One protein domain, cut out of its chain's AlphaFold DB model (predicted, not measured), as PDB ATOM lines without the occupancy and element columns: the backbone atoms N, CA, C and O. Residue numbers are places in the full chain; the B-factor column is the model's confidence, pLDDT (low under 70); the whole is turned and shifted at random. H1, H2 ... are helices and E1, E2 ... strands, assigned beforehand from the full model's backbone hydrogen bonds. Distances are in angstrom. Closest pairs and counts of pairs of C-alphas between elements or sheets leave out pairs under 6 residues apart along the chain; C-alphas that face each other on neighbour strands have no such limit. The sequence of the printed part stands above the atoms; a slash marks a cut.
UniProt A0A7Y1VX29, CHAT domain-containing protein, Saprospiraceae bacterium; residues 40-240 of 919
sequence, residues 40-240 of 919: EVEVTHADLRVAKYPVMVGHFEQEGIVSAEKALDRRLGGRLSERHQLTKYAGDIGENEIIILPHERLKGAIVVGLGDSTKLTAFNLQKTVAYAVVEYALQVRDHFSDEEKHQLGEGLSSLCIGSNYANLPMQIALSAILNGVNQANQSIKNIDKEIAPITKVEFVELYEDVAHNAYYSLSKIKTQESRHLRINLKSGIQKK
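What this domain is: This is residues 40 to 240 of the 919 residues of the protein "CHAT domain-containing protein" of Saprospiraceae bacterium (UniProt A0A7Y1VX29). A twisted wall of seven strands has the helices H3, H5 and H6 over one face, H3 toward the E3 edge, H6 toward the E7 edge and H5 crossing between them. The short H1 lies over E2 and E4, away from H3; H2 follows it at a corner, and H4 folds back from the end of H3, off the sheet. The printed part has 201 residues with six named helices and seven named strands, in the order E1 E2 H1 H2 E3 E4 H3 H4 E5 H5 E6 H6 E7; its class is mixed, helices and strands. It is compact and rounded, with a radius of gyration of the C-alphas of 15.6 A and spans of 44 by 37 by 33 A.

How they stand to each other: The mixed sheet runs E3, residues 96 to 100; E4, 108 to 113; E2, 55 to 59; E5, 155 to 158; E6, 200 to 205; E1, 40 to 45; E7, 230 to 239. E3 and E4 form an antiparallel hairpin; the other neighbours are parallel. Within hydrogen-bond range are N 97 and O 111, 2.9 A; N 57 and O 110, 2.9 A; N 56 and O 157, 2.7 A; N 158 and O 202, 2.8 A; N 203 and O 42, 2.9 A; and N 238 and O 43, 2.8 A. H3, residues 122 to 143, H5, 170 to 191, and H6, 208 to 223, are on one face, giving two layers, sheet and helices. H3 and H5 touch at a steep tilt of 44 degrees, closest at the C-alphas of Ala 130 and Gly 180, 4.3 A. H5 touches H6 with residues 170 to 175 alone, closest at the C-alphas of Gln 171 and Ser 217, 4.9 A. H6 runs along the strands, at a height over the sheet of 8.3 A. H4, residues 146 to 152, is not on the sheet and makes a helical hairpin with H3; they only just touch, with 3 pairs of C-alphas within 8 A, the closest Val 140 and Lys 149, 5.9 A. H1, residues 67 to 75, is on the sheet at a height of 9.1 A; H2, residues 79 to 85, only grazes it. H1 and H2 only just touch, only at the corner, with 3 such pairs, the closest Asp 73 and Leu 80, 5.4 A. E5, H5, E6 is a strand-helix-strand unit, two parallel neighbour strands with a helix between; E4, H3 H4, E5 and E6, H6, E7 are split ones, with E2 and E1 between their strands. These crossovers are right-handed. In each of the six helices every O i to N i+4 pair is within hydrogen-bond range.

Where its parts are: E1 begins at C-alpha 40, (38.230, -40.955, -39.683), and E7 ends at C-alpha 239, (50.487, -43.582, -51.936). From first to last C-alpha H5 measures 32.2 A, H3 31.5 A, E7 24.4 A and H6 22.9 A. E7 bends by 61 degrees at residue 236.

The domain as a whole: The C-alphas farthest apart, of Leu 86 and Thr 223, are 45.2 A apart. The printed part has no cut; the link from E5 to H5 is long, 11 residues. Mean pLDDT of the printed part is 84.5; 18 residues are under 70, among them 164 to 167 and 225 to 228.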
ATOM      1  N   GLU A  40      37.732 -40.961 -38.310       94.06
ATOM      2  CA  GLU A  40      38.230 -40.955 -39.683       94.06
ATOM      3  C   GLU A  40      39.468 -41.837 -39.783       94.06
ATOM      4  O   GLU A  40      40.433 -41.658 -39.044       94.06
ATOM      5  N   VAL A  41      39.441 -42.804 -40.700       95.69
ATOM      6  CA  VAL A  41      40.537 -43.753 -40.882       95.69
ATOM      7  C   VAL A  41      41.041 -43.672 -42.311       95.69
ATOM      8  O   VAL A  41      40.254 -43.699 -43.261       95.69
ATOM      9  N   GLU A  42      42.354 -43.620 -42.486       95.94
ATOM     10  CA  GLU A  42      42.988 -43.762 -43.794       95.94
ATOM     11  C   GLU A  42      44.165 -44.737 -43.739       95.94
ATOM     12  O   GLU A  42      44.736 -44.985 -42.679       95.94
ATOM     13  N   VAL A  43      44.509 -45.307 -44.893       96.81
ATOM     14  CA  VAL A  43      45.673 -46.185 -45.048       96.81
ATOM     15  C   VAL A  43      46.647 -45.532 -46.011       96.81
ATOM     16  O   VAL A  43      46.261 -45.166 -47.126       96.81
ATOM     17  N   THR A  44      47.900 -45.426 -45.596       94.31
ATOM     18  CA  THR A  44      48.990 -44.800 -46.334       94.31
ATOM     19  C   THR A  44      50.080 -45.836 -46.619       94.31
ATOM     20  O   THR A  44      50.646 -46.428 -45.705       94.31
ATOM     21  N   HIS A  45      50.399 -46.052 -47.897       93.31
ATOM     22  CA  HIS A  45      51.552 -46.854 -48.326       93.31
ATOM     23  C   HIS A  45      52.757 -45.928 -48.497       93.31
ATOM     24  O   HIS A  45      52.796 -45.146 -49.455       93.31
ATOM     25  N   ALA A  46      53.681 -45.955 -47.531       88.50
ATOM     26  CA  ALA A  46      54.792 -45.009 -47.452       88.50
ATOM     27  C   ALA A  46      55.875 -45.405 -46.434       88.50
ATOM     28  O   ALA A  46      55.669 -46.254 -45.571       88.50
ATOM     29  N   ASP A  47      57.010 -44.707 -46.483       85.00
ATOM     30  CA  ASP A  47      57.988 -44.693 -45.389       85.00
ATOM     31  C   ASP A  47      57.435 -43.896 -44.188       85.00
ATOM     32  O   ASP A  47      56.799 -42.854 -44.356       85.00
ATOM     33  N   LEU A  48      57.707 -44.348 -42.960       87.00
ATOM     34  CA  LEU A  48      57.229 -43.713 -41.719       87.00
ATOM     35  C   LEU A  48      57.596 -42.224 -41.602       87.00
ATOM     36  O   LEU A  48      56.915 -41.471 -40.912       87.00
ATOM     37  N   ARG A  49      58.638 -41.761 -42.307       78.88
ATOM     38  CA  ARG A  49      59.067 -40.352 -42.316       78.88
ATOM     39  C   ARG A  49      58.043 -39.370 -42.901       78.88
ATOM     40  O   ARG A  49      58.276 -38.165 -42.838       78.88
ATOM     41  N   VAL A  50      56.995 -39.853 -43.572       79.12
ATOM     42  CA  VAL A  50      55.938 -39.011 -44.170       79.12
ATOM     43  C   VAL A  50      54.567 -39.217 -43.525       79.12
ATOM     44  O   VAL A  50      53.543 -38.824 -44.102       79.12
ATOM     45  N   ALA A  51      54.555 -39.847 -42.348       87.94
ATOM     46  CA  ALA A  51      53.387 -39.928 -41.485       87.94
ATOM     47  C   ALA A  51      52.897 -38.523 -41.109       87.94
ATOM     48  O   ALA A  51      53.704 -37.612 -40.914       87.94
ATOM     49  N   LYS A  52      51.575 -38.351 -41.040       86.25
ATOM     50  CA  LYS A  52      50.940 -37.051 -40.758       86.25
ATOM     51  C   LYS A  52      51.000 -36.673 -39.283       86.25
ATOM     52  O   LYS A  52      51.106 -35.499 -38.944       86.25
ATOM     53  N   TYR A  53      50.944 -37.674 -38.412       90.94
ATOM     54  CA  TYR A  53      50.880 -37.517 -36.963       90.94
ATOM     55  C   TYR A  53      52.035 -38.283 -36.294       90.94
ATOM     56  O   TYR A  53      52.776 -39.002 -36.978       90.94
ATOM     57  N   PRO A  54      52.236 -38.147 -34.968       92.94
ATOM     58  CA  PRO A  54      53.185 -38.987 -34.245       92.94
ATOM     59  C   PRO A  54      52.908 -40.471 -34.497       92.94
ATOM     60  O   PRO A  54      51.754 -40.903 -34.527       92.94
ATOM     61  N   VAL A  55      53.976 -41.239 -34.725       95.19
ATOM     62  CA  VAL A  55      53.871 -42.629 -35.178       95.19
ATOM     63  C   VAL A  55      53.854 -43.571 -33.986       95.19
ATOM     64  O   VAL A  55      54.831 -43.666 -33.242       95.19
ATOM     65  N   MET A  56      52.762 -44.311 -33.844       96.44
ATOM     66  CA  MET A  56      52.616 -45.368 -32.865       96.44
ATOM     67  C   MET A  56      53.246 -46.670 -33.359       96.44
ATOM     68  O   MET A  56      52.930 -47.164 -34.448       96.44
ATOM     69  N   VAL A  57      54.122 -47.234 -32.532       94.00
ATOM     70  CA  VAL A  57      54.795 -48.521 -32.739       94.00
ATOM     71  C   VAL A  57      54.657 -49.373 -31.484       94.00
ATOM     72  O   VAL A  57      54.545 -48.847 -30.381       94.00
ATOM     73  N   GLY A  58      54.633 -50.692 -31.645       89.38
ATOM     74  CA  GLY A  58      54.596 -51.617 -30.514       89.38
ATOM     75  C   GLY A  58      55.984 -52.153 -30.193       89.38
ATOM     76  O   GLY A  58      56.765 -52.388 -31.114       89.38
ATOM     77  N   HIS A  59      56.255 -52.367 -28.910       86.38
ATOM     78  CA  HIS A  59      57.498 -52.941 -28.409       86.38
ATOM     79  C   HIS A  59      57.191 -54.107 -27.466       86.38
ATOM     80  O   HIS A  59      56.393 -53.961 -26.540       86.38
ATOM     81  N   PHE A  60      57.792 -55.271 -27.711       77.12
ATOM     82  CA  PHE A  60      57.673 -56.408 -26.803       77.12
ATOM     83  C   PHE A  60      58.642 -56.272 -25.638       77.12
ATOM     84  O   PHE A  60      59.768 -55.800 -25.785       77.12
ATOM     85  N   GLU A  61      58.208 -56.730 -24.471       72.38
ATOM     86  CA  GLU A  61      59.032 -56.748 -23.275       72.38
ATOM     87  C   GLU A  61      60.324 -57.525 -23.544       72.38
ATOM     88  O   GLU A  61      60.318 -58.609 -24.128       72.38
ATOM     89  N   GLN A  62      61.446 -56.953 -23.106       62.59
ATOM     90  CA  GLN A  62      62.787 -57.496 -23.309       62.59
ATOM     91  C   GLN A  62      63.232 -57.518 -24.770       62.59
ATOM     92  O   GLN A  62      64.327 -58.033 -24.991       62.59
ATOM     93  N   GLU A  63      62.464 -56.975 -25.733       62.91
ATOM     94  CA  GLU A  63      62.894 -56.794 -27.119       62.91
ATOM     95  C   GLU A  63      63.899 -55.659 -27.322       62.91
ATOM     96  O   GLU A  63      64.000 -54.729 -26.539       62.91
ATOM     97  N   GLY A  64      64.755 -55.793 -28.337       61.34
ATOM     98  CA  GLY A  64      65.641 -54.707 -28.743       61.34
ATOM     99  C   GLY A  64      64.916 -53.795 -29.724       61.34
ATOM    100  O   GLY A  64      63.990 -54.227 -30.401       61.34
ATOM    101  N   ILE A  65      65.389 -52.560 -29.872       70.31
ATOM    102  CA  ILE A  65      64.865 -51.641 -30.888       70.31
ATOM    103  C   ILE A  65      65.257 -52.146 -32.283       70.31
ATOM    104  O   ILE A  65      66.403 -51.975 -32.718       70.31
ATOM    105  N   VAL A  66      64.303 -52.748 -32.995       68.31
ATOM    106  CA  VAL A  66      64.513 -53.399 -34.300       68.31
ATOM    107  C   VAL A  66      63.500 -52.924 -35.346       68.31
ATOM    108  O   VAL A  66      62.547 -52.207 -35.048       68.31
ATOM    109  N   SER A  67      63.720 -53.284 -36.613       74.44
ATOM    110  CA  SER A  67      62.764 -53.071 -37.712       74.44
ATOM    111  C   SER A  67      62.197 -51.638 -37.788       74.44
ATOM    112  O   SER A  67      62.957 -50.676 -37.938       74.44
ATOM    113  N   ALA A  68      60.871 -51.480 -37.715       81.38
ATOM    114  CA  ALA A  68      60.198 -50.192 -37.834       81.38
ATOM    115  C   ALA A  68      60.521 -49.249 -36.663       81.38
ATOM    116  O   ALA A  68      60.697 -48.050 -36.872       81.38
ATOM    117  N   GLU A  69      60.696 -49.796 -35.461       81.38
ATOM    118  CA  GLU A  69      61.123 -49.056 -34.277       81.38
ATOM    119  C   GLU A  69      62.544 -48.506 -34.459       81.38
ATOM    120  O   GLU A  69      62.814 -47.339 -34.183       81.38
ATOM    121  N   LYS A  70      63.451 -49.307 -35.038       76.25
ATOM    122  CA  LYS A  70      64.817 -48.857 -35.335       76.25
ATOM    123  C   LYS A  70      64.869 -47.820 -36.446       76.25
ATOM    124  O   LYS A  70      65.683 -46.896 -36.391       76.25
ATOM    125  N   ALA A  71      64.021 -47.966 -37.461       79.38
ATOM    126  CA  ALA A  71      63.865 -46.955 -38.498       79.38
ATOM    127  C   ALA A  71      63.384 -45.625 -37.897       79.38
ATOM    128  O   ALA A  71      63.936 -44.579 -38.239       79.38
ATOM    129  N   LEU A  72      62.432 -45.675 -36.963       87.06
ATOM    130  CA  LEU A  72      61.925 -44.516 -36.231       87.06
ATOM    131  C   LEU A  72      63.017 -43.881 -35.353       87.06
ATOM    132  O   LEU A  72      63.287 -42.688 -35.469       87.06
ATOM    133  N   ASP A  73      63.738 -44.688 -34.574       85.38
ATOM    134  CA  ASP A  73      64.844 -44.265 -33.707       85.38
ATOM    135  C   ASP A  73      65.960 -43.531 -34.471       85.38
ATOM    136  O   ASP A  73      66.405 -42.458 -34.061       85.38
ATOM    137  N   ARG A  74      66.363 -44.044 -35.644       79.50
ATOM    138  CA  ARG A  74      67.349 -43.374 -36.517       79.50
ATOM    139  C   ARG A  74      66.908 -41.967 -36.922       79.50
ATOM    140  O   ARG A  74      67.752 -41.093 -37.107       79.50
ATOM    141  N   ARG A  75      65.603 -41.744 -37.096       80.88
ATOM    142  CA  ARG A  75      65.041 -40.436 -37.471       80.88
ATOM    143  C   ARG A  75      64.868 -39.516 -36.273       80.88
ATOM    144  O   ARG A  75      64.991 -38.310 -36.434       80.88
ATOM    145  N   LEU A  76      64.678 -40.083 -35.090       85.00
ATOM    146  CA  LEU A  76      64.634 -39.360 -33.821       85.00
ATOM    147  C   LEU A  76      66.027 -39.069 -33.245       85.00
ATOM    148  O   LEU A  76      66.131 -38.618 -32.106       85.00
ATOM    149  N   GLY A  77      67.096 -39.329 -34.004       80.94
ATOM    150  CA  GLY A  77      68.469 -39.070 -33.577       80.94
ATOM    151  C   GLY A  77      68.980 -40.025 -32.497       80.94
ATOM    152  O   GLY A  77      69.883 -39.653 -31.764       80.94
ATOM    153  N   GLY A  78      68.417 -41.233 -32.382       81.12
ATOM    154  CA  GLY A  78      68.844 -42.236 -31.400       81.12
ATOM    155  C   GLY A  78      68.169 -42.130 -30.028       81.12
ATOM    156  O   GLY A  78      68.515 -42.888 -29.126       81.12
ATOM    157  N   ARG A  79      67.200 -41.221 -29.854       87.94
ATOM    158  CA  ARG A  79      66.534 -40.970 -28.562       87.94
ATOM    159  C   ARG A  79      65.801 -42.183 -27.990       87.94
ATOM    160  O   ARG A  79      65.735 -42.317 -26.771       87.94
ATOM    161  N   LEU A  80      65.249 -43.062 -28.832       86.06
ATOM    162  CA  LEU A  80      64.621 -44.291 -28.340       86.06
ATOM    163  C   LEU A  80      65.704 -45.249 -27.830       86.06
ATOM    164  O   LEU A  80      65.578 -45.785 -26.731       86.06
ATOM    165  N   SER A  81      66.816 -45.387 -28.564       79.75
ATOM    166  CA  SER A  81      67.973 -46.182 -28.122       79.75
ATOM    167  C   SER A  81      68.574 -45.670 -26.815       79.75
ATOM    168  O   SER A  81      68.917 -46.481 -25.958       79.75
ATOM    169  N   GLU A  82      68.685 -44.352 -26.635       79.88
ATOM    170  CA  GLU A  82      69.150 -43.745 -25.380       79.88
ATOM    171  C   GLU A  82      68.245 -44.132 -24.202       79.88
ATOM    172  O   GLU A  82      68.728 -44.585 -23.165       79.88
ATOM    173  N   ARG A  83      66.922 -44.022 -24.370       82.88
ATOM    174  CA  ARG A  83      65.934 -44.388 -23.339       82.88
ATOM    175  C   ARG A  83      65.957 -45.878 -23.004       82.88
ATOM    176  O   ARG A  83      65.990 -46.245 -21.827       82.88
ATOM    177  N   HIS A  84      66.055 -46.722 -24.027       78.62
ATOM    178  CA  HIS A  84      66.206 -48.165 -23.875       78.62
ATOM    179  C   HIS A  84      67.495 -48.543 -23.122       78.62
ATOM    180  O   HIS A  84      67.459 -49.363 -22.206       78.62
ATOM    181  N   GLN A  85      68.631 -47.900 -23.421       74.88
ATOM    182  CA  GLN A  85      69.889 -48.113 -22.686       74.88
ATOM    183  C   GLN A  85      69.808 -47.685 -21.213       74.88
ATOM    184  O   GLN A  85      70.461 -48.289 -20.363       74.88
ATOM    185  N   LEU A  86      68.992 -46.676 -20.904       75.88
ATOM    186  CA  LEU A  86      68.749 -46.192 -19.543       75.88
ATOM    187  C   LEU A  86      67.679 -46.999 -18.781       75.88
ATOM    188  O   LEU A  86      67.279 -46.583 -17.694       75.88
ATOM    189  N   THR A  87      67.211 -48.137 -19.314       69.31
ATOM    190  CA  THR A  87      66.139 -48.984 -18.735       69.31
ATOM    191  C   THR A  87      64.801 -48.259 -18.522       69.31
ATOM    192  O   THR A  87      63.988 -48.677 -17.704       69.31
ATOM    193  N   LYS A  88      64.563 -47.166 -19.256       70.50
ATOM    194  CA  LYS A  88      63.310 -46.398 -19.250       70.50
ATOM    195  C   LYS A  88      62.631 -46.554 -20.605       70.50
ATOM    196  O   LYS A  88      62.763 -45.682 -21.457       70.50
ATOM    197  N   TYR A  89      62.007 -47.702 -20.839       83.31
ATOM    198  CA  TYR A  89      61.380 -48.005 -22.120       83.31
ATOM    199  C   TYR A  89      60.126 -48.846 -21.925       83.31
ATOM    200  O   TYR A  89      60.107 -49.704 -21.047       83.31
ATOM    201  N   ALA A  90      59.096 -48.587 -22.730       84.12
ATOM    202  CA  ALA A  90      57.789 -49.216 -22.590       84.12
ATOM    203  C   ALA A  90      57.814 -50.670 -23.071       84.12
ATOM    204  O   ALA A  90      57.903 -50.911 -24.274       84.12
ATOM    205  N   GLY A  91      57.728 -51.621 -22.138       81.31
ATOM    206  CA  GLY A  91      57.759 -53.055 -22.430       81.31
ATOM    207  C   GLY A  91      56.478 -53.780 -22.034       81.31
ATOM    208  O   GLY A  91      55.948 -54.552 -22.833       81.31
ATOM    209  N   ASP A  92      55.953 -53.528 -20.833       88.00
ATOM    210  CA  ASP A  92      54.785 -54.252 -20.314       88.00
ATOM    211  C   ASP A  92      53.452 -53.649 -20.796       88.00
ATOM    212  O   ASP A  92      53.369 -52.510 -21.267       88.00
ATOM    213  N   ILE A  93      52.365 -54.415 -20.683       87.88
ATOM    214  CA  ILE A  93      51.033 -53.973 -21.111       87.88
ATOM    215  C   ILE A  93      50.592 -52.731 -20.332       87.88
ATOM    216  O   ILE A  93      50.341 -52.777 -19.128       87.88
ATOM    217  N   GLY A  94      50.362 -51.645 -21.069       88.25
ATOM    218  CA  GLY A  94      49.924 -50.366 -20.525       88.25
ATOM    219  C   GLY A  94      51.052 -49.365 -20.297       88.25
ATOM    220  O   GLY A  94      50.761 -48.184 -20.107       88.25
ATOM    221  N   GLU A  95      52.311 -49.798 -20.366       93.25
ATOM    222  CA  GLU A  95      53.440 -48.878 -20.436       93.25
ATOM    223  C   GLU A  95      53.490 -48.216 -21.810       93.25
ATOM    224  O   GLU A  95      53.145 -48.809 -22.838       93.25
ATOM    225  N   ASN A  96      53.925 -46.962 -21.833       94.06
ATOM    226  CA  ASN A  96      54.090 -46.211 -23.061       94.06
ATOM    227  C   ASN A  96      55.244 -45.216 -22.932       94.06
ATOM    228  O   ASN A  96      55.565 -44.759 -21.838       94.06
ATOM    229  N   GLU A  97      55.883 -44.920 -24.057       93.56
ATOM    230  CA  GLU A  97      56.987 -43.971 -24.140       93.56
ATOM    231  C   GLU A  97      56.730 -43.024 -25.309       93.56
ATOM    232  O   GLU A  97      56.534 -43.457 -26.447       93.56
ATOM    233  N   ILE A  98      56.708 -41.721 -25.031       93.50
ATOM    234  CA  ILE A  98      56.250 -40.716 -25.989       93.50
ATOM    235  C   ILE A  98      57.366 -39.700 -26.262       93.50
ATOM    236  O   ILE A  98      58.076 -39.221 -25.372       93.50
ATOM    237  N   ILE A  99      57.562 -39.394 -27.543       92.38
ATOM    238  CA  ILE A  99      58.407 -38.304 -28.034       92.38
ATOM    239  C   ILE A  99      57.553 -37.490 -28.984       92.38
ATOM    240  O   ILE A  99      57.106 -38.026 -29.990       92.38
ATOM    241  N   ILE A 100      57.381 -36.199 -28.717       89.62
ATOM    242  CA  ILE A 100      56.639 -35.287 -29.593       89.62
ATOM    243  C   ILE A 100      57.608 -34.231 -30.123       89.62
ATOM    244  O   ILE A 100      58.401 -33.661 -29.373       89.62
ATOM    245  N   LEU A 101      57.569 -34.005 -31.435       85.19
ATOM    246  CA  LEU A 101      58.410 -33.053 -32.155       85.19
ATOM    247  C   LEU A 101      57.533 -32.248 -33.130       85.19
ATOM    248  O   LEU A 101      57.502 -32.561 -34.322       85.19
ATOM    249  N   PRO A 102      56.801 -31.217 -32.660       75.12
ATOM    250  CA  PRO A 102      55.781 -30.523 -33.461       75.12
ATOM    251  C   PRO A 102      56.350 -29.888 -34.735       75.12
ATOM    252  O   PRO A 102      55.715 -29.909 -35.793       75.12
ATOM    253  N   HIS A 103      57.575 -29.366 -34.654       74.88
ATOM    254  CA  HIS A 103      58.236 -28.652 -35.748       74.88
ATOM    255  C   HIS A 103      59.027 -29.563 -36.696       74.88
ATOM    256  O   HIS A 103      59.473 -29.107 -37.746       74.88
ATOM    257  N   GLU A 104      59.189 -30.844 -36.362       73.88
ATOM    258  CA  GLU A 104      59.893 -31.800 -37.216       73.88
ATOM    259  C   GLU A 104      58.956 -32.400 -38.271       73.88
ATOM    260  O   GLU A 104      57.728 -32.327 -38.173       73.88
ATOM    261  N   ARG A 105      59.538 -33.010 -39.311       71.56
ATOM    262  CA  ARG A 105      58.765 -33.731 -40.338       71.56
ATOM    263  C   ARG A 105      58.056 -34.947 -39.746       71.56
ATOM    264  O   ARG A 105      56.877 -35.162 -39.993       71.56
ATOM    265  N   LEU A 106      58.792 -35.729 -38.960       82.38
ATOM    266  CA  LEU A 106      58.231 -36.794 -38.146       82.38
ATOM    267  C   LEU A 106      57.752 -36.166 -36.836       82.38
ATOM    268  O   LEU A 106      58.576 -35.770 -36.013       82.38
ATOM    269  N   LYS A 107      56.432 -36.089 -36.645       86.31
ATOM    270  CA  LYS A 107      55.813 -35.385 -35.508       86.31
ATOM    271  C   LYS A 107      56.067 -36.024 -34.147       86.31
ATOM    272  O   LYS A 107      55.771 -35.420 -33.120       86.31
ATOM    273  N   GLY A 108      56.632 -37.225 -34.127       90.56
ATOM    274  CA  GLY A 108      56.968 -37.924 -32.902       90.56
ATOM    275  C   GLY A 108      56.883 -39.436 -33.028       90.56
ATOM    276  O   GLY A 108      56.633 -39.975 -34.108       90.56
ATOM    277  N   ALA A 109      57.063 -40.098 -31.894       94.12
ATOM    278  CA  ALA A 109      56.868 -41.525 -31.711       94.12
ATOM    279  C   ALA A 109      56.070 -41.795 -30.440       94.12
ATOM    280  O   ALA A 109      56.277 -41.132 -29.425       94.12
ATOM    281  N   ILE A 110      55.194 -42.790 -30.512       95.62
ATOM    282  CA  ILE A 110      54.440 -43.325 -29.380       95.62
ATOM    283  C   ILE A 110      54.741 -44.819 -29.333       95.62
ATOM    284  O   ILE A 110      54.279 -45.588 -30.169       95.62
ATOM    285  N   VAL A 111      55.568 -45.237 -28.390       95.19
ATOM    286  CA  VAL A 111      55.902 -46.646 -28.203       95.19
ATOM    287  C   VAL A 111      54.922 -47.222 -27.198       95.19
ATOM    288  O   VAL A 111      54.787 -46.673 -26.107       95.19
ATOM    289  N   VAL A 112      54.232 -48.303 -27.556       95.00
ATOM    290  CA  VAL A 112      53.320 -49.014 -26.652       95.00
ATOM    291  C   VAL A 112      53.906 -50.362 -26.256       95.00
ATOM    292  O   VAL A 112      54.328 -51.132 -27.121       95.00
ATOM    293  N   GLY A 113      53.915 -50.653 -24.956       91.81
ATOM    294  CA  GLY A 113      54.357 -51.941 -24.436       91.81
ATOM    295  C   GLY A 113      53.356 -53.042 -24.784       91.81
ATOM    296  O   GLY A 113      52.144 -52.895 -24.574       91.81
ATOM    297  N   LEU A 114      53.858 -54.129 -25.364       85.06
ATOM    298  CA  LEU A 114      53.088 -55.290 -25.816       85.06
ATOM    299  C   LEU A 114      53.156 -56.474 -24.840       85.06
ATOM    300  O   LEU A 114      52.475 -57.476 -25.065       85.06
ATOM    301  N   GLY A 115      53.913 -56.345 -23.746       80.19
ATOM    302  CA  GLY A 115      54.243 -57.454 -22.855       80.19
ATOM    303  C   GLY A 115      55.167 -58.456 -23.543       80.19
ATOM    304  O   GLY A 115      55.758 -58.163 -24.581       80.19
ATOM    305  N   ASP A 116      55.291 -59.654 -22.982       70.06
ATOM    306  CA  ASP A 116      55.894 -60.778 -23.697       70.06
ATOM    307  C   ASP A 116      54.975 -61.282 -24.833       70.06
ATOM    308  O   ASP A 116      53.781 -60.968 -24.904       70.06
ATOM    309  N   SER A 117      55.526 -62.101 -25.732       61.31
ATOM    310  CA  SER A 117      54.801 -62.638 -26.892       61.31
ATOM    311  C   SER A 117      53.570 -63.482 -26.532       61.31
ATOM    312  O   SER A 117      52.677 -63.634 -27.364       61.31
ATOM    313  N   THR A 118      53.473 -63.992 -25.301       56.66
ATOM    314  CA  THR A 118      52.344 -64.809 -24.824       56.66
ATOM    315  C   THR A 118      51.211 -63.970 -24.233       56.66
ATOM    316  O   THR A 118      50.048 -64.378 -24.266       56.66
ATOM    317  N   LYS A 119      51.522 -62.772 -23.723       65.44
ATOM    318  CA  LYS A 119      50.546 -61.827 -23.161       65.44
ATOM    319  C   LYS A 119      49.790 -61.044 -24.229       65.44
ATOM    320  O   LYS A 119      48.723 -60.495 -23.927       65.44
ATOM    321  N   LEU A 120      50.300 -60.947 -25.456       72.81
ATOM    322  CA  LEU A 120      49.670 -60.114 -26.475       72.81
ATOM    323  C   LEU A 120      48.356 -60.730 -26.978       72.81
ATOM    324  O   LEU A 120      48.311 -61.709 -27.714       72.81
ATOM    325  N   THR A 121      47.251 -60.095 -26.598       77.94
ATOM    326  CA  THR A 121      45.890 -60.414 -27.042       77.94
ATOM    327  C   THR A 121      45.233 -59.162 -27.610       77.94
ATOM    328  O   THR A 121      45.669 -58.047 -27.326       77.94
ATOM    329  N   ALA A 122      44.134 -59.309 -28.358       79.81
ATOM    330  CA  ALA A 122      43.357 -58.161 -28.839       79.81
ATOM    331  C   ALA A 122      42.930 -57.219 -27.696       79.81
ATOM    332  O   ALA A 122      42.972 -56.000 -27.842       79.81
ATOM    333  N   PHE A 123      42.570 -57.785 -26.539       82.69
ATOM    334  CA  PHE A 123      42.199 -57.024 -25.346       82.69
ATOM    335  C   PHE A 123      43.383 -56.237 -24.768       82.69
ATOM    336  O   PHE A 123      43.254 -55.049 -24.480       82.69
ATOM    337  N   ASN A 124      44.548 -56.873 -24.630       84.19
ATOM    338  CA  ASN A 124      45.739 -56.218 -24.089       84.19
ATOM    339  C   ASN A 124      46.297 -55.155 -25.048       84.19
ATOM    340  O   ASN A 124      46.698 -54.085 -24.594       84.19
ATOM    341  N   LEU A 125      46.226 -55.396 -26.363       87.69
ATOM    342  CA  LEU A 125      46.546 -54.396 -27.383       87.69
ATOM    343  C   LEU A 125      45.599 -53.189 -27.302       87.69
ATOM    344  O   LEU A 125      46.050 -52.050 -27.289       87.69
ATOM    345  N   GLN A 126      44.290 -53.423 -27.183       91.69
ATOM    346  CA  GLN A 126      43.318 -52.348 -26.979       91.69
ATOM    347  C   GLN A 126      43.643 -51.531 -25.718       91.69
ATOM    348  O   GLN A 126      43.629 -50.301 -25.757       91.69
ATOM    349  N   LYS A 127      43.948 -52.210 -24.605       90.94
ATOM    350  CA  LYS A 127      44.263 -51.578 -23.318       90.94
ATOM    351  C   LYS A 127      45.524 -50.711 -23.389       90.94
ATOM    352  O   LYS A 127      45.481 -49.566 -22.947       90.94
ATOM    353  N   THR A 128      46.619 -51.235 -23.944       95.00
ATOM    354  CA  THR A 128      47.890 -50.494 -24.041       95.00
ATOM    355  C   THR A 128      47.748 -49.274 -24.958       95.00
ATOM    356  O   THR A 128      48.152 -48.173 -24.590       95.00
ATOM    357  N   VAL A 129      47.038 -49.422 -26.086       96.44
ATOM    358  CA  VAL A 129      46.719 -48.305 -26.991       96.44
ATOM    359  C   VAL A 129      45.873 -47.250 -26.280       96.44
ATOM    360  O   VAL A 129      46.171 -46.066 -26.388       96.44
ATOM    361  N   ALA A 130      44.850 -47.649 -25.518       95.12
ATOM    362  CA  ALA A 130      44.017 -46.698 -24.786       95.12
ATOM    363  C   ALA A 130      44.829 -45.854 -23.788       95.12
ATOM    364  O   ALA A 130      44.642 -44.641 -23.729       95.12
ATOM    365  N   TYR A 131      45.752 -46.461 -23.034       95.62
ATOM    366  CA  TYR A 131      46.601 -45.722 -22.091       95.62
ATOM    367  C   TYR A 131      47.582 -44.789 -22.795       95.62
ATOM    368  O   TYR A 131      47.692 -43.629 -22.407       95.62
ATOM    369  N   ALA A 132      48.224 -45.253 -23.868       96.06
ATOM    370  CA  ALA A 132      49.145 -44.431 -24.642       96.06
ATOM    371  C   ALA A 132      48.454 -43.222 -25.291       96.06
ATOM    372  O   ALA A 132      49.011 -42.130 -25.309       96.06
ATOM    373  N   VAL A 133      47.222 -43.390 -25.787       95.38
ATOM    374  CA  VAL A 133      46.439 -42.292 -26.377       95.38
ATOM    375  C   VAL A 133      46.027 -41.263 -25.323       95.38
ATOM    376  O   VAL A 133      46.080 -40.066 -25.596       95.38
ATOM    377  N   VAL A 134      45.645 -41.703 -24.117       93.38
ATOM    378  CA  VAL A 134      45.340 -40.786 -23.004       93.38
ATOM    379  C   VAL A 134      46.586 -40.001 -22.594       93.38
ATOM    380  O   VAL A 134      46.517 -38.778 -22.499       93.38
ATOM    381  N   GLU A 135      47.720 -40.678 -22.399       93.62
ATOM    382  CA  GLU A 135      48.982 -40.029 -22.026       93.62
ATOM    383  C   GLU A 135      49.449 -39.046 -23.110       93.62
ATOM    384  O   GLU A 135      49.817 -37.913 -22.808       93.62
ATOM    385  N   TYR A 136      49.341 -39.426 -24.386       93.94
ATOM    386  CA  TYR A 136      49.624 -38.538 -25.513       93.94
ATOM    387  C   TYR A 136      48.770 -37.266 -25.469       93.94
ATOM    388  O   TYR A 136      49.303 -36.159 -25.554       93.94
ATOM    389  N   ALA A 137      47.455 -37.407 -25.293       90.88
ATOM    390  CA  ALA A 137      46.542 -36.269 -25.252       90.88
ATOM    391  C   ALA A 137      46.823 -35.337 -24.054       90.88
ATOM    392  O   ALA A 137      46.756 -34.113 -24.196       90.88
ATOM    393  N   LEU A 138      47.199 -35.897 -22.896       89.88
ATOM    394  CA  LEU A 138      47.626 -35.129 -21.721       89.88
ATOM    395  C   LEU A 138      48.926 -34.361 -21.985       89.88
ATOM    396  O   LEU A 138      48.987 -33.160 -21.726       89.88
ATOM    397  N   GLN A 139      49.938 -35.009 -22.568       90.31
ATOM    398  CA  GLN A 139      51.201 -34.345 -22.903       90.31
ATOM    399  C   GLN A 139      51.004 -33.205 -23.907       90.31
ATOM    400  O   GLN A 139      51.611 -32.147 -23.732       90.31
ATOM    401  N   VAL A 140      50.133 -33.393 -24.908       89.00
ATOM    402  CA  VAL A 140      49.758 -32.344 -25.870       89.00
ATOM    403  C   VAL A 140      49.099 -31.154 -25.163       89.00
ATOM    404  O   VAL A 140      49.468 -30.012 -25.431       89.00
ATOM    405  N   ARG A 141      48.170 -31.394 -24.229       87.06
ATOM    406  CA  ARG A 141      47.521 -30.322 -23.453       87.06
ATOM    407  C   ARG A 141      48.526 -29.548 -22.590       87.06
ATOM    408  O   ARG A 141      48.463 -28.320 -22.558       87.06
ATOM    409  N   ASP A 142      49.412 -30.259 -21.896       86.50
ATOM    410  CA  ASP A 142      50.229 -29.695 -20.813       86.50
ATOM    411  C   ASP A 142      51.493 -28.970 -21.297       86.50
ATOM    412  O   ASP A 142      51.960 -28.049 -20.626       86.50
ATOM    413  N   HIS A 143      52.054 -29.366 -22.445       85.56
ATOM    414  CA  HIS A 143      53.393 -28.924 -22.862       85.56
ATOM    415  C   HIS A 143      53.434 -28.084 -24.142       85.56
ATOM    416  O   HIS A 143      54.501 -27.573 -24.479       85.56
ATOM    417  N   PHE A 144      52.314 -27.926 -24.851       85.56
ATOM    418  CA  PHE A 144      52.288 -27.276 -26.162       85.56
ATOM    419  C   PHE A 144      51.337 -26.078 -26.201       85.56
ATOM    420  O   PHE A 144      50.387 -25.981 -25.425       85.56
ATOM    421  N   SER A 145      51.613 -25.139 -27.106       82.75
ATOM    422  CA  SER A 145      50.767 -23.966 -27.358       82.75
ATOM    423  C   SER A 145      49.447 -24.345 -28.043       82.75
ATOM    424  O   SER A 145      49.321 -25.426 -28.611       82.75
ATOM    425  N   ASP A 146      48.447 -23.459 -28.033       78.25
ATOM    426  CA  ASP A 146      47.130 -23.767 -28.619       78.25
ATOM    427  C   ASP A 146      47.179 -24.022 -30.140       78.25
ATOM    428  O   ASP A 146      46.415 -24.842 -30.652       78.25
ATOM    429  N   GLU A 147      48.116 -23.393 -30.859       74.19
ATOM    430  CA  GLU A 147      48.367 -23.681 -32.282       74.19
ATOM    431  C   GLU A 147      48.921 -25.101 -32.484       74.19
ATOM    432  O   GLU A 147      48.452 -25.848 -33.345       74.19
ATOM    433  N   GLU A 148      49.878 -25.512 -31.652       78.38
ATOM    434  CA  GLU A 148      50.475 -26.851 -31.696       78.38
ATOM    435  C   GLU A 148      49.487 -27.935 -31.246       78.38
ATOM    436  O   GLU A 148      49.461 -29.020 -31.831       78.38
ATOM    437  N   LYS A 149      48.624 -27.636 -30.266       79.56
ATOM    438  CA  LYS A 149      47.528 -28.524 -29.847       79.56
ATOM    439  C   LYS A 149      46.579 -28.815 -30.996       79.56
ATOM    440  O   LYS A 149      46.194 -29.965 -31.178       79.56
ATOM    441  N   HIS A 150      46.226 -27.810 -31.795       73.19
ATOM    442  CA  HIS A 150      45.377 -28.023 -32.965       73.19
ATOM    443  C   HIS A 150      46.074 -28.902 -34.020       73.19
ATOM    444  O   HIS A 150      45.424 -29.699 -34.695       73.19
ATOM    445  N   GLN A 151      47.397 -28.785 -34.171       70.25
ATOM    446  CA  GLN A 151      48.151 -29.580 -35.144       70.25
ATOM    447  C   GLN A 151      48.356 -31.040 -34.702       70.25
ATOM    448  O   GLN A 151      48.300 -31.946 -35.533       70.25
ATOM    449  N   LEU A 152      48.606 -31.273 -33.413       74.38
ATOM    450  CA  LEU A 152      48.937 -32.590 -32.854       74.38
ATOM    451  C   LEU A 152      47.716 -33.344 -32.307       74.38
ATOM    452  O   LEU A 152      47.658 -34.571 -32.379       74.38
ATOM    453  N   GLY A 153      46.747 -32.627 -31.740       71.56
ATOM    454  CA  GLY A 153      45.680 -33.185 -30.908       71.56
ATOM    455  C   GLY A 153      44.524 -33.836 -31.665       71.56
ATOM    456  O   GLY A 153      43.675 -34.459 -31.039       71.56
ATOM    457  N   GLU A 154      44.463 -33.717 -32.994       82.31
ATOM    458  CA  GLU A 154      43.354 -34.280 -33.775       82.31
ATOM    459  C   GLU A 154      43.603 -35.708 -34.277       82.31
ATOM    460  O   GLU A 154      42.639 -36.394 -34.640       82.31
ATOM    461  N   GLY A 155      44.860 -36.168 -34.332       89.69
ATOM    462  CA  GLY A 155      45.187 -37.400 -35.045       89.69
ATOM    463  C   GLY A 155      46.398 -38.188 -34.558       89.69
ATOM    464  O   GLY A 155      47.249 -37.697 -33.822       89.69
ATOM    465  N   LEU A 156      46.442 -39.447 -34.994       94.50
ATOM    466  CA  LEU A 156      47.453 -40.443 -34.651       94.50
ATOM    467  C   LEU A 156      47.828 -41.261 -35.891       94.50
ATOM    468  O   LEU A 156      46.945 -41.725 -36.613       94.50
ATOM    469  N   SER A 157      49.120 -41.494 -36.117       96.00
ATOM    470  CA  SER A 157      49.594 -42.426 -37.140       96.00
ATOM    471  C   SER A 157      49.998 -43.725 -36.444       96.00
ATOM    472  O   SER A 157      50.585 -43.682 -35.372       96.00
ATOM    473  N   SER A 158      49.693 -44.889 -37.005       96.25
ATOM    474  CA  SER A 158      50.003 -46.190 -36.399       96.25
ATOM    475  C   SER A 158      50.485 -47.182 -37.447       96.25
ATOM    476  O   SER A 158      49.966 -47.224 -38.560       96.25
ATOM    477  N   LEU A 159      51.427 -48.042 -37.065       94.50
ATOM    478  CA  LEU A 159      51.655 -49.297 -37.785       94.50
ATOM    479  C   LEU A 159      50.494 -50.274 -37.539       94.50
ATOM    480  O   LEU A 159      49.691 -50.091 -36.617       94.50
ATOM    481  N   CYS A 160      50.434 -51.364 -38.305       91.56
ATOM    482  CA  CYS A 160      49.531 -52.492 -38.060       91.56
ATOM    483  C   CYS A 160      50.039 -53.366 -36.893       91.56
ATOM    484  O   CYS A 160      50.354 -54.551 -37.065       91.56
ATOM    485  N   ILE A 161      50.159 -52.769 -35.702       90.44
ATOM    486  CA  ILE A 161      50.757 -53.371 -34.501       90.44
ATOM    487  C   ILE A 161      50.055 -54.692 -34.154       90.44
ATOM    488  O   ILE A 161      48.832 -54.756 -34.082       90.44
ATOM    489  N   GLY A 162      50.837 -55.756 -33.949       77.25
ATOM    490  CA  GLY A 162      50.345 -57.092 -33.591       77.25
ATOM    491  C   GLY A 162      49.966 -58.006 -34.767       77.25
ATOM    492  O   GLY A 162      49.780 -59.199 -34.558       77.25
ATOM    493  N   SER A 163      49.891 -57.506 -36.005       71.81
ATOM    494  CA  SER A 163      49.398 -58.305 -37.144       71.81
ATOM    495  C   SER A 163      50.406 -59.282 -37.773       71.81
ATOM    496  O   SER A 163      50.002 -60.306 -38.317       71.81
ATOM    497  N   ASN A 164      51.708 -58.968 -37.719       61.03
ATOM    498  CA  ASN A 164      52.778 -59.788 -38.306       61.03
ATOM    499  C   ASN A 164      53.432 -60.696 -37.257       61.03
ATOM    500  O   ASN A 164      53.250 -61.903 -37.274       61.03
ATOM    501  N   TYR A 165      54.190 -60.098 -36.336       52.25
ATOM    502  CA  TYR A 165      55.066 -60.822 -35.408       52.25
ATOM    503  C   TYR A 165      54.314 -61.450 -34.219       52.25
ATOM    504  O   TYR A 165      54.822 -62.354 -33.572       52.25
ATOM    505  N   ALA A 166      53.084 -60.999 -33.944       51.47
ATOM    506  CA  ALA A 166      52.289 -61.463 -32.804       51.47
ATOM    507  C   ALA A 166      51.150 -62.424 -33.158       51.47
ATOM    508  O   ALA A 166      50.309 -62.715 -32.310       51.47
ATOM    509  N   ASN A 167      51.064 -62.850 -34.423       60.50
ATOM    510  CA  ASN A 167      50.025 -63.751 -34.926       60.50
ATOM    511  C   ASN A 167      48.566 -63.300 -34.691       60.50
ATOM    512  O   ASN A 167      47.647 -64.107 -34.855       60.50
ATOM    513  N   LEU A 168      48.292 -62.027 -34.362       70.44
ATOM    514  CA  LEU A 168      46.914 -61.533 -34.381       70.44
ATOM    515  C   LEU A 168      46.480 -61.363 -35.841       70.44
ATOM    516  O   LEU A 168      47.178 -60.705 -36.612       70.44
ATOM    517  N   PRO A 169      45.307 -61.872 -36.256       80.69
ATOM    518  CA  PRO A 169      44.799 -61.579 -37.588       80.69
ATOM    519  C   PRO A 169      44.720 -60.063 -37.805       80.69
ATOM    520  O   PRO A 169      44.240 -59.341 -36.931       80.69
ATOM    521  N   MET A 170      45.135 -59.582 -38.982       86.19
ATOM    522  CA  MET A 170      45.174 -58.148 -39.327       86.19
ATOM    523  C   MET A 170      43.889 -57.405 -38.926       86.19
ATOM    524  O   MET A 170      43.931 -56.370 -38.268       86.19
ATOM    525  N   GLN A 171      42.723 -57.973 -39.239       86.88
ATOM    526  CA  GLN A 171      41.427 -57.395 -38.882       86.88
ATOM    527  C   GLN A 171      41.217 -57.242 -37.363       86.88
ATOM    528  O   GLN A 171      40.628 -56.253 -36.928       86.88
ATOM    529  N   ILE A 172      41.707 -58.189 -36.560       84.25
ATOM    530  CA  ILE A 172      41.606 -58.164 -35.095       84.25
ATOM    531  C   ILE A 172      42.558 -57.117 -34.515       84.25
ATOM    532  O   ILE A 172      42.139 -56.326 -33.674       84.25
ATOM    533  N   ALA A 173      43.797 -57.061 -35.005       89.44
ATOM    534  CA  ALA A 173      44.782 -56.061 -34.599       89.44
ATOM    535  C   ALA A 173      44.291 -54.626 -34.867       89.44
ATOM    536  O   ALA A 173      44.256 -53.795 -33.960       89.44
ATOM    537  N   LEU A 174      43.815 -54.351 -36.087       93.81
ATOM    538  CA  LEU A 174      43.294 -53.031 -36.462       93.81
ATOM    539  C   LEU A 174      42.044 -52.657 -35.656       93.81
ATOM    540  O   LEU A 174      41.918 -51.520 -35.205       93.81
ATOM    541  N   SER A 175      41.144 -53.620 -35.421       90.75
ATOM    542  CA  SER A 175      39.987 -53.414 -34.539       90.75
ATOM    543  C   SER A 175      40.408 -53.071 -33.111       90.75
ATOM    544  O   SER A 175      39.835 -52.163 -32.518       90.75
ATOM    545  N   ALA A 176      41.404 -53.764 -32.551       90.50
ATOM    546  CA  ALA A 176      41.897 -53.516 -31.198       90.50
ATOM    547  C   ALA A 176      42.495 -52.109 -31.050       90.50
ATOM    548  O   ALA A 176      42.157 -51.405 -30.100       90.50
ATOM    549  N   ILE A 177      43.305 -51.670 -32.020       95.69
ATOM    550  CA  ILE A 177      43.873 -50.314 -32.051       95.69
ATOM    551  C   ILE A 177      42.753 -49.265 -32.085       95.69
ATOM    552  O   ILE A 177      42.713 -48.367 -31.246       95.69
ATOM    553  N   LEU A 178      41.795 -49.404 -33.007       94.38
ATOM    554  CA  LEU A 178      40.684 -48.458 -33.155       94.38
ATOM    555  C   LEU A 178      39.759 -48.427 -31.928       94.38
ATOM    556  O   LEU A 178      39.320 -47.356 -31.511       94.38
ATOM    557  N   ASN A 179      39.488 -49.583 -31.319       91.81
ATOM    558  CA  ASN A 179      38.739 -49.657 -30.066       91.81
ATOM    559  C   ASN A 179      39.506 -49.011 -28.906       91.81
ATOM    560  O   ASN A 179      38.880 -48.373 -28.062       91.81
ATOM    561  N   GLY A 180      40.838 -49.129 -28.875       93.06
ATOM    562  CA  GLY A 180      41.687 -48.488 -27.869       93.06
ATOM    563  C   GLY A 180      41.612 -46.965 -27.965       93.06
ATOM    564  O   GLY A 180      41.358 -46.296 -26.964       93.06
ATOM    565  N   VAL A 181      41.709 -46.426 -29.184       94.56
ATOM    566  CA  VAL A 181      41.513 -44.992 -29.463       94.56
ATOM    567  C   VAL A 181      40.112 -44.536 -29.041       94.56
ATOM    568  O   VAL A 181      39.966 -43.537 -28.339       94.56
ATOM    569  N   ASN A 182      39.063 -45.281 -29.406       91.12
ATOM    570  CA  ASN A 182      37.693 -44.934 -29.025       91.12
ATOM    571  C   ASN A 182      37.484 -44.956 -27.497       91.12
ATOM    572  O   ASN A 182      36.847 -44.060 -26.943       91.12
ATOM    573  N   GLN A 183      38.046 -45.947 -26.800       90.88
ATOM    574  CA  GLN A 183      37.990 -46.046 -25.341       90.88
ATOM    575  C   GLN A 183      38.718 -44.877 -24.657       90.88
ATOM    576  O   GLN A 183      38.207 -44.323 -23.677       90.88
ATOM    577  N   ALA A 184      39.874 -44.469 -25.183       92.00
ATOM    578  CA  ALA A 184      40.587 -43.284 -24.719       92.00
ATOM    579  C   ALA A 184      39.737 -42.016 -24.903       92.00
ATOM    580  O   ALA A 184      39.526 -41.278 -23.943       92.00
ATOM    581  N   ASN A 185      39.149 -41.816 -26.086       91.00
ATOM    582  CA  ASN A 185      38.287 -40.666 -26.374       91.00
ATOM    583  C   ASN A 185      37.060 -40.586 -25.456       91.00
ATOM    584  O   ASN A 185      36.688 -39.501 -25.011       91.00
ATOM    585  N   GLN A 186      36.423 -41.721 -25.153       87.75
ATOM    586  CA  GLN A 186      35.315 -41.770 -24.193       87.75
ATOM    587  C   GLN A 186      35.769 -41.368 -22.786       87.75
ATOM    588  O   GLN A 186      35.062 -40.632 -22.099       87.75
ATOM    589  N   SER A 187      36.956 -41.820 -22.372       87.25
ATOM    590  CA  SER A 187      37.535 -41.480 -21.066       87.25
ATOM    591  C   SER A 187      37.860 -39.987 -20.972       87.25
ATOM    592  O   SER A 187      37.487 -39.344 -19.995       87.25
ATOM    593  N   ILE A 188      38.466 -39.426 -22.023       86.00
ATOM    594  CA  ILE A 188      38.802 -38.003 -22.149       86.00
ATOM    595  C   ILE A 188      37.550 -37.127 -21.999       86.00
ATOM    596  O   ILE A 188      37.494 -36.272 -21.115       86.00
ATOM    597  N   LYS A 189      36.498 -37.405 -22.781       84.12
ATOM    598  CA  LYS A 189      35.247 -36.624 -22.771       84.12
ATOM    599  C   LYS A 189      34.537 -36.581 -21.422       84.12
ATOM    600  O   LYS A 189      33.834 -35.613 -21.135       84.12
ATOM    601  N   ASN A 190      34.663 -37.647 -20.636       80.94
ATOM    602  CA  ASN A 190      34.005 -37.759 -19.339       80.94
ATOM    603  C   ASN A 190      34.724 -36.963 -18.239       80.94
ATOM    604  O   ASN A 190      34.100 -36.670 -17.220       80.94
ATOM    605  N   ILE A 191      36.009 -36.638 -18.420       78.62
ATOM    606  CA  ILE A 191      36.856 -36.033 -17.384       78.62
ATOM    607  C   ILE A 191      37.090 -34.545 -17.657       78.62
ATOM    608  O   ILE A 191      36.831 -33.726 -16.778       78.62
ATOM    609  N   ASP A 192      37.568 -34.192 -18.850       68.75
ATOM    610  CA  ASP A 192      38.042 -32.841 -19.154       68.75
ATOM    611  C   ASP A 192      37.672 -32.444 -20.589       68.75
ATOM    612  O   ASP A 192      37.979 -33.149 -21.550       68.75
ATOM    613  N   LYS A 193      36.996 -31.300 -20.734       68.38
ATOM    614  CA  LYS A 193      36.574 -30.770 -22.040       68.38
ATOM    615  C   LYS A 193      37.691 -30.021 -22.769       68.38
ATOM    616  O   LYS A 193      37.505 -29.702 -23.940       68.38
ATOM    617  N   GLU A 194      38.807 -29.729 -22.102       73.38
ATOM    618  CA  GLU A 194      39.964 -29.053 -22.702       73.38
ATOM    619  C   GLU A 194      40.917 -30.021 -23.421       73.38
ATOM    620  O   GLU A 194      41.736 -29.588 -24.231       73.38
ATOM    621  N   ILE A 195      40.803 -31.332 -23.177       79.06
ATOM    622  CA  ILE A 195      41.580 -32.349 -23.891       79.06
ATOM    623  C   ILE A 195      40.859 -32.707 -25.198       79.06
ATOM    624  O   ILE A 195      39.720 -33.182 -25.196       79.06
ATOM    625  N   ALA A 196      41.537 -32.509 -26.329       80.69
ATOM    626  CA  ALA A 196      41.007 -32.862 -27.641       80.69
ATOM    627  C   ALA A 196      40.991 -34.394 -27.846       80.69
ATOM    628  O   ALA A 196      42.007 -35.052 -27.605       80.69
ATOM    629  N   PRO A 197      39.866 -34.992 -28.289       87.06
ATOM    630  CA  PRO A 197      39.824 -36.405 -28.650       87.06
ATOM    631  C   PRO A 197      40.519 -36.661 -29.995       87.06
ATOM    632  O   PRO A 197      40.425 -35.858 -30.925       87.06
ATOM    633  N   ILE A 198      41.124 -37.841 -30.141       91.56
ATOM    634  CA  ILE A 198      41.738 -38.288 -31.395       91.56
ATOM    635  C   ILE A 198      40.644 -38.706 -32.376       91.56
ATOM    636  O   ILE A 198      40.009 -39.748 -32.214       91.56
ATOM    637  N   THR A 199      40.419 -37.912 -33.418       90.69
ATOM    638  CA  THR A 199      39.352 -38.158 -34.403       90.69
ATOM    639  C   THR A 199      39.872 -38.734 -35.715       90.69
ATOM    640  O   THR A 199      39.086 -39.297 -36.476       90.69
ATOM    641  N   LYS A 200      41.185 -38.653 -35.966       94.12
ATOM    642  CA  LYS A 200      41.833 -39.108 -37.202       94.12
ATOM    643  C   LYS A 200      42.891 -40.175 -36.910       94.12
ATOM    644  O   LYS A 200      43.793 -39.956 -36.109       94.12
ATOM    645  N   VAL A 201      42.814 -41.318 -37.586       96.38
ATOM    646  CA  VAL A 201      43.799 -42.404 -37.476       96.38
ATOM    647  C   VAL A 201      44.352 -42.747 -38.860       96.38
ATOM    648  O   VAL A 201      43.617 -43.166 -39.753       96.38
ATOM    649  N   GLU A 202      45.661 -42.582 -39.040       96.50
ATOM    650  CA  GLU A 202      46.387 -42.974 -40.252       96.50
ATOM    651  C   GLU A 202      47.123 -44.297 -40.003       96.50
ATOM    652  O   GLU A 202      48.021 -44.361 -39.168       96.50
ATOM    653  N   PHE A 203      46.801 -45.355 -40.745       97.19
ATOM    654  CA  PHE A 203      47.632 -46.560 -40.769       97.19
ATOM    655  C   PHE A 203      48.715 -46.417 -41.837       97.19
ATOM    656  O   PHE A 203      48.391 -46.358 -43.023       97.19
ATOM    657  N   VAL A 204      49.988 -46.353 -41.438       94.81
ATOM    658  CA  VAL A 204      51.125 -46.176 -42.360       94.81
ATOM    659  C   VAL A 204      51.896 -47.480 -42.468       94.81
ATOM    660  O   VAL A 204      52.353 -48.000 -41.459       94.81
ATOM    661  N   GLU A 205      52.078 -47.997 -43.680       92.94
ATOM    662  CA  GLU A 205      52.844 -49.224 -43.908       92.94
ATOM    663  C   GLU A 205      53.826 -49.083 -45.066       92.94
ATOM    664  O   GLU A 205      53.507 -48.530 -46.121       92.94
ATOM    665  N   LEU A 206      55.022 -49.639 -44.865       89.31
ATOM    666  CA  LEU A 206      56.116 -49.584 -45.834       89.31
ATOM    667  C   LEU A 206      55.857 -50.502 -47.038       89.31
ATOM    668  O   LEU A 206      56.182 -50.148 -48.172       89.31
ATOM    669  N   TYR A 207      55.269 -51.675 -46.798       87.94
ATOM    670  CA  TYR A 207      55.069 -52.704 -47.815       87.94
ATOM    671  C   TYR A 207      53.670 -52.634 -48.444       87.94
ATOM    672  O   TYR A 207      52.660 -52.557 -47.740       87.94
ATOM    673  N   GLU A 208      53.610 -52.686 -49.782       88.56
ATOM    674  CA  GLU A 208      52.359 -52.546 -50.545       88.56
ATOM    675  C   GLU A 208      51.321 -53.616 -50.164       88.56
ATOM    676  O   GLU A 208      50.149 -53.295 -49.983       88.56
ATOM    677  N   ASP A 209      51.730 -54.873 -50.001       86.69
ATOM    678  CA  ASP A 209      50.857 -55.997 -49.638       86.69
ATOM    679  C   ASP A 209      50.226 -55.828 -48.248       86.69
ATOM    680  O   ASP A 209      49.025 -56.059 -48.081       86.69
ATOM    681  N   VAL A 210      51.001 -55.349 -47.271       89.00
ATOM    682  CA  VAL A 210      50.507 -55.078 -45.911       89.00
ATOM    683  C   VAL A 210      49.490 -53.936 -45.928       89.00
ATOM    684  O   VAL A 210      48.405 -54.082 -45.365       89.00
ATOM    685  N   ALA A 211      49.776 -52.844 -46.648       92.19
ATOM    686  CA  ALA A 211      48.839 -51.730 -46.805       92.19
ATOM    687  C   ALA A 211      47.518 -52.168 -47.474       92.19
ATOM    688  O   ALA A 211      46.434 -51.760 -47.048       92.19
ATOM    689  N   HIS A 212      47.578 -53.047 -48.483       91.62
ATOM    690  CA  HIS A 212      46.379 -53.616 -49.108       91.62
ATOM    691  C   HIS A 212      45.579 -54.489 -48.140       91.62
ATOM    692  O   HIS A 212      44.358 -54.336 -48.048       91.62
ATOM    693  N   ASN A 213      46.246 -55.369 -47.390       90.44
ATOM    694  CA  ASN A 213      45.591 -56.216 -46.395       90.44
ATOM    695  C   ASN A 213      44.934 -55.380 -45.282       90.44
ATOM    696  O   ASN A 213      43.796 -55.650 -44.888       90.44
ATOM    697  N   ALA A 214      45.607 -54.320 -44.826       93.62
ATOM    698  CA  ALA A 214      45.068 -53.392 -43.842       93.62
ATOM    699  C   ALA A 214      43.818 -52.673 -44.366       93.62
ATOM    700  O   ALA A 214      42.775 -52.696 -43.712       93.62
ATOM    701  N   TYR A 215      43.872 -52.115 -45.580       95.56
ATOM    702  CA  TYR A 215      42.720 -51.452 -46.199       95.56
ATOM    703  C   TYR A 215      41.532 -52.404 -46.378       95.56
ATOM    704  O   TYR A 215      40.397 -52.071 -46.031       95.56
ATOM    705  N   TYR A 216      41.782 -53.619 -46.872       92.56
ATOM    706  CA  TYR A 216      40.741 -54.629 -47.031       92.56
ATOM    707  C   TYR A 216      40.132 -55.036 -45.680       92.56
ATOM    708  O   TYR A 216      38.908 -55.101 -45.544       92.56
ATOM    709  N   SER A 217      40.959 -55.223 -44.652       92.19
ATOM    710  CA  SER A 217      40.509 -55.522 -43.287       92.19
ATOM    711  C   SER A 217      39.663 -54.388 -42.696       92.19
ATOM    712  O   SER A 217      38.589 -54.643 -42.151       92.19
ATOM    713  N   LEU A 218      40.071 -53.129 -42.876       93.75
ATOM    714  CA  LEU A 218      39.303 -51.952 -42.453       93.75
ATOM    715  C   LEU A 218      37.986 -51.813 -43.216       93.75
ATOM    716  O   LEU A 218      36.983 -51.408 -42.631       93.75
ATOM    717  N   SER A 219      37.950 -52.184 -44.498       90.88
ATOM    718  CA  SER A 219      36.709 -52.180 -45.278       90.88
ATOM    719  C   SER A 219      35.680 -53.159 -44.702       90.88
ATOM    720  O   SER A 219      34.505 -52.810 -44.588       90.88
ATOM    721  N   LYS A 220      36.128 -54.331 -44.225       87.94
ATOM    722  CA  LYS A 220      35.276 -55.286 -43.503       87.94
ATOM    723  C   LYS A 220      34.803 -54.719 -42.167       87.94
ATOM    724  O   LYS A 220      33.608 -54.783 -41.889       87.94
ATOM    725  N   ILE A 221      35.698 -54.108 -41.387       88.44
ATOM    726  CA  ILE A 221      35.347 -53.458 -40.110       88.44
ATOM    727  C   ILE A 221      34.289 -52.370 -40.331       88.44
ATOM    728  O   ILE A 221      33.306 -52.321 -39.603       88.44
ATOM    729  N   LYS A 222      34.426 -51.551 -41.384       87.75
ATOM    730  CA  LYS A 222      33.438 -50.523 -41.751       87.75
ATOM    731  C   LYS A 222      32.058 -51.115 -42.044       87.75
ATOM    732  O   LYS A 222      31.058 -50.510 -41.678       87.75
ATOM    733  N   THR A 223      31.993 -52.266 -42.720       81.19
ATOM    734  CA  THR A 223      30.714 -52.938 -43.028       81.19
ATOM    735  C   THR A 223      30.099 -53.656 -41.829       81.19
ATOM    736  O   THR A 223      28.884 -53.826 -41.770       81.19
ATOM    737  N   GLN A 224      30.924 -54.083 -40.875       73.56
ATOM    738  CA  GLN A 224      30.491 -54.732 -39.645       73.56
ATOM    739  C   GLN A 224      30.117 -53.654 -38.621       73.56
ATOM    740  O   GLN A 224      30.902 -53.333 -37.732       73.56
ATOM    741  N   GLU A 225      28.920 -53.071 -38.752       57.41
ATOM    742  CA  GLU A 225      28.414 -52.086 -37.788       57.41
ATOM    743  C   GLU A 225      28.368 -52.683 -36.372       57.41
ATOM    744  O   GLU A 225      27.458 -53.421 -35.997       57.41
ATOM    745  N   SER A 226      29.374 -52.354 -35.564       60.53
ATOM    746  CA  SER A 226      29.439 -52.724 -34.156       60.53
ATOM    747  C   SER A 226      28.889 -51.577 -33.316       60.53
ATOM    748  O   SER A 226      29.206 -50.413 -33.563       60.53
ATOM    749  N   ARG A 227      28.112 -51.878 -32.263       59.22
ATOM    750  CA  ARG A 227      27.569 -50.859 -31.333       59.22
ATOM    751  C   ARG A 227      28.645 -49.958 -30.704       59.22
ATOM    752  O   ARG A 227      28.315 -48.888 -30.207       59.22
ATOM    753  N   HIS A 228      29.907 -50.387 -30.734       62.84
ATOM    754  CA  HIS A 228      31.020 -49.776 -30.015       62.84
ATOM    755  C   HIS A 228      32.103 -49.155 -30.910       62.84
ATOM    756  O   HIS A 228      32.995 -48.517 -30.365       62.84
ATOM    757  N   LEU A 229      32.043 -49.292 -32.242       78.00
ATOM    758  CA  LEU A 229      33.059 -48.730 -33.142       78.00
ATOM    759  C   LEU A 229      32.433 -48.252 -34.455       78.00
ATOM    760  O   LEU A 229      31.840 -49.039 -35.190       78.00
ATOM    761  N   ARG A 230      32.599 -46.961 -34.760       84.31
ATOM    762  CA  ARG A 230      32.176 -46.342 -36.019       84.31
ATOM    763  C   ARG A 230      33.369 -45.701 -36.699       84.31
ATOM    764  O   ARG A 230      33.982 -44.795 -36.144       84.31
ATOM    765  N   ILE A 231      33.663 -46.151 -37.914       90.56
ATOM    766  CA  ILE A 231      34.772 -45.614 -38.702       90.56
ATOM    767  C   ILE A 231      34.296 -45.019 -40.022       90.56
ATOM    768  O   ILE A 231      33.424 -45.565 -40.700       90.56
ATOM    769  N   ASN A 232      34.909 -43.909 -40.415       92.25
ATOM    770  CA  ASN A 232      34.846 -43.375 -41.764       92.25
ATOM    771  C   ASN A 232      36.142 -43.717 -42.504       92.25
ATOM    772  O   ASN A 232      37.105 -42.957 -42.462       92.25
ATOM    773  N   LEU A 233      36.182 -44.875 -43.171       93.38
ATOM    774  CA  LEU A 233      37.329 -45.232 -44.007       93.38
ATOM    775  C   LEU A 233      37.339 -44.377 -45.280       93.38
ATOM    776  O   LEU A 233      36.409 -44.477 -46.095       93.38
ATOM    777  N   LYS A 234      38.401 -43.587 -45.453       93.44
ATOM    778  CA  LYS A 234      38.702 -42.835 -46.674       93.44
ATOM    779  C   LYS A 234      38.938 -43.793 -47.842       93.44
ATOM    780  O   LYS A 234      39.557 -44.839 -47.680       93.44
ATOM    781  N   SER A 235      38.430 -43.442 -49.022       90.62
ATOM    782  CA  SER A 235      38.503 -44.316 -50.197       90.62
ATOM    783  C   SER A 235      39.930 -44.430 -50.743       90.62
ATOM    784  O   SER A 235      40.568 -43.420 -51.045       90.62
ATOM    785  N   GLY A 236      40.386 -45.668 -50.925       91.00
ATOM    786  CA  GLY A 236      41.676 -46.022 -51.509       91.00
ATOM    787  C   GLY A 236      42.870 -45.864 -50.565       91.00
ATOM    788  O   GLY A 236      42.810 -45.200 -49.530       91.00
ATOM    789  N   ILE A 237      43.987 -46.472 -50.962       92.00
ATOM    790  CA  ILE A 237      45.270 -46.367 -50.259       92.00
ATOM    791  C   ILE A 237      45.981 -45.100 -50.732       92.00
ATOM    792  O   ILE A 237      46.169 -44.895 -51.935       92.00
ATOM    793  N   GLN A 238      46.390 -44.254 -49.791       89.75
ATOM    794  CA  GLN A 238      47.170 -43.057 -50.079       89.75
ATOM    795  C   GLN A 238      48.617 -43.472 -50.356       89.75
ATOM    796  O   GLN A 238      49.308 -43.966 -49.471       89.75
ATOM    797  N   LYS A 239      49.090 -43.299 -51.590       83.94
ATOM    798  CA  LYS A 239      50.487 -43.582 -51.936       83.94
ATOM    799  C   LYS A 239      51.322 -42.340 -51.663       83.94
ATOM    800  O   LYS A 239      51.091 -41.310 -52.294       83.94
ATOM    801  N   LYS A 240      52.280 -42.437 -50.741       81.19
ATOM    802  CA  LYS A 240      53.266 -41.379 -50.500       81.19
ATOM    803  C   LYS A 240      54.682 -41.920 -50.703       81.19
ATOM    804  O   LYS A 240      54.904 -43.083 -51.029       81.19
TER     805      LYS A 240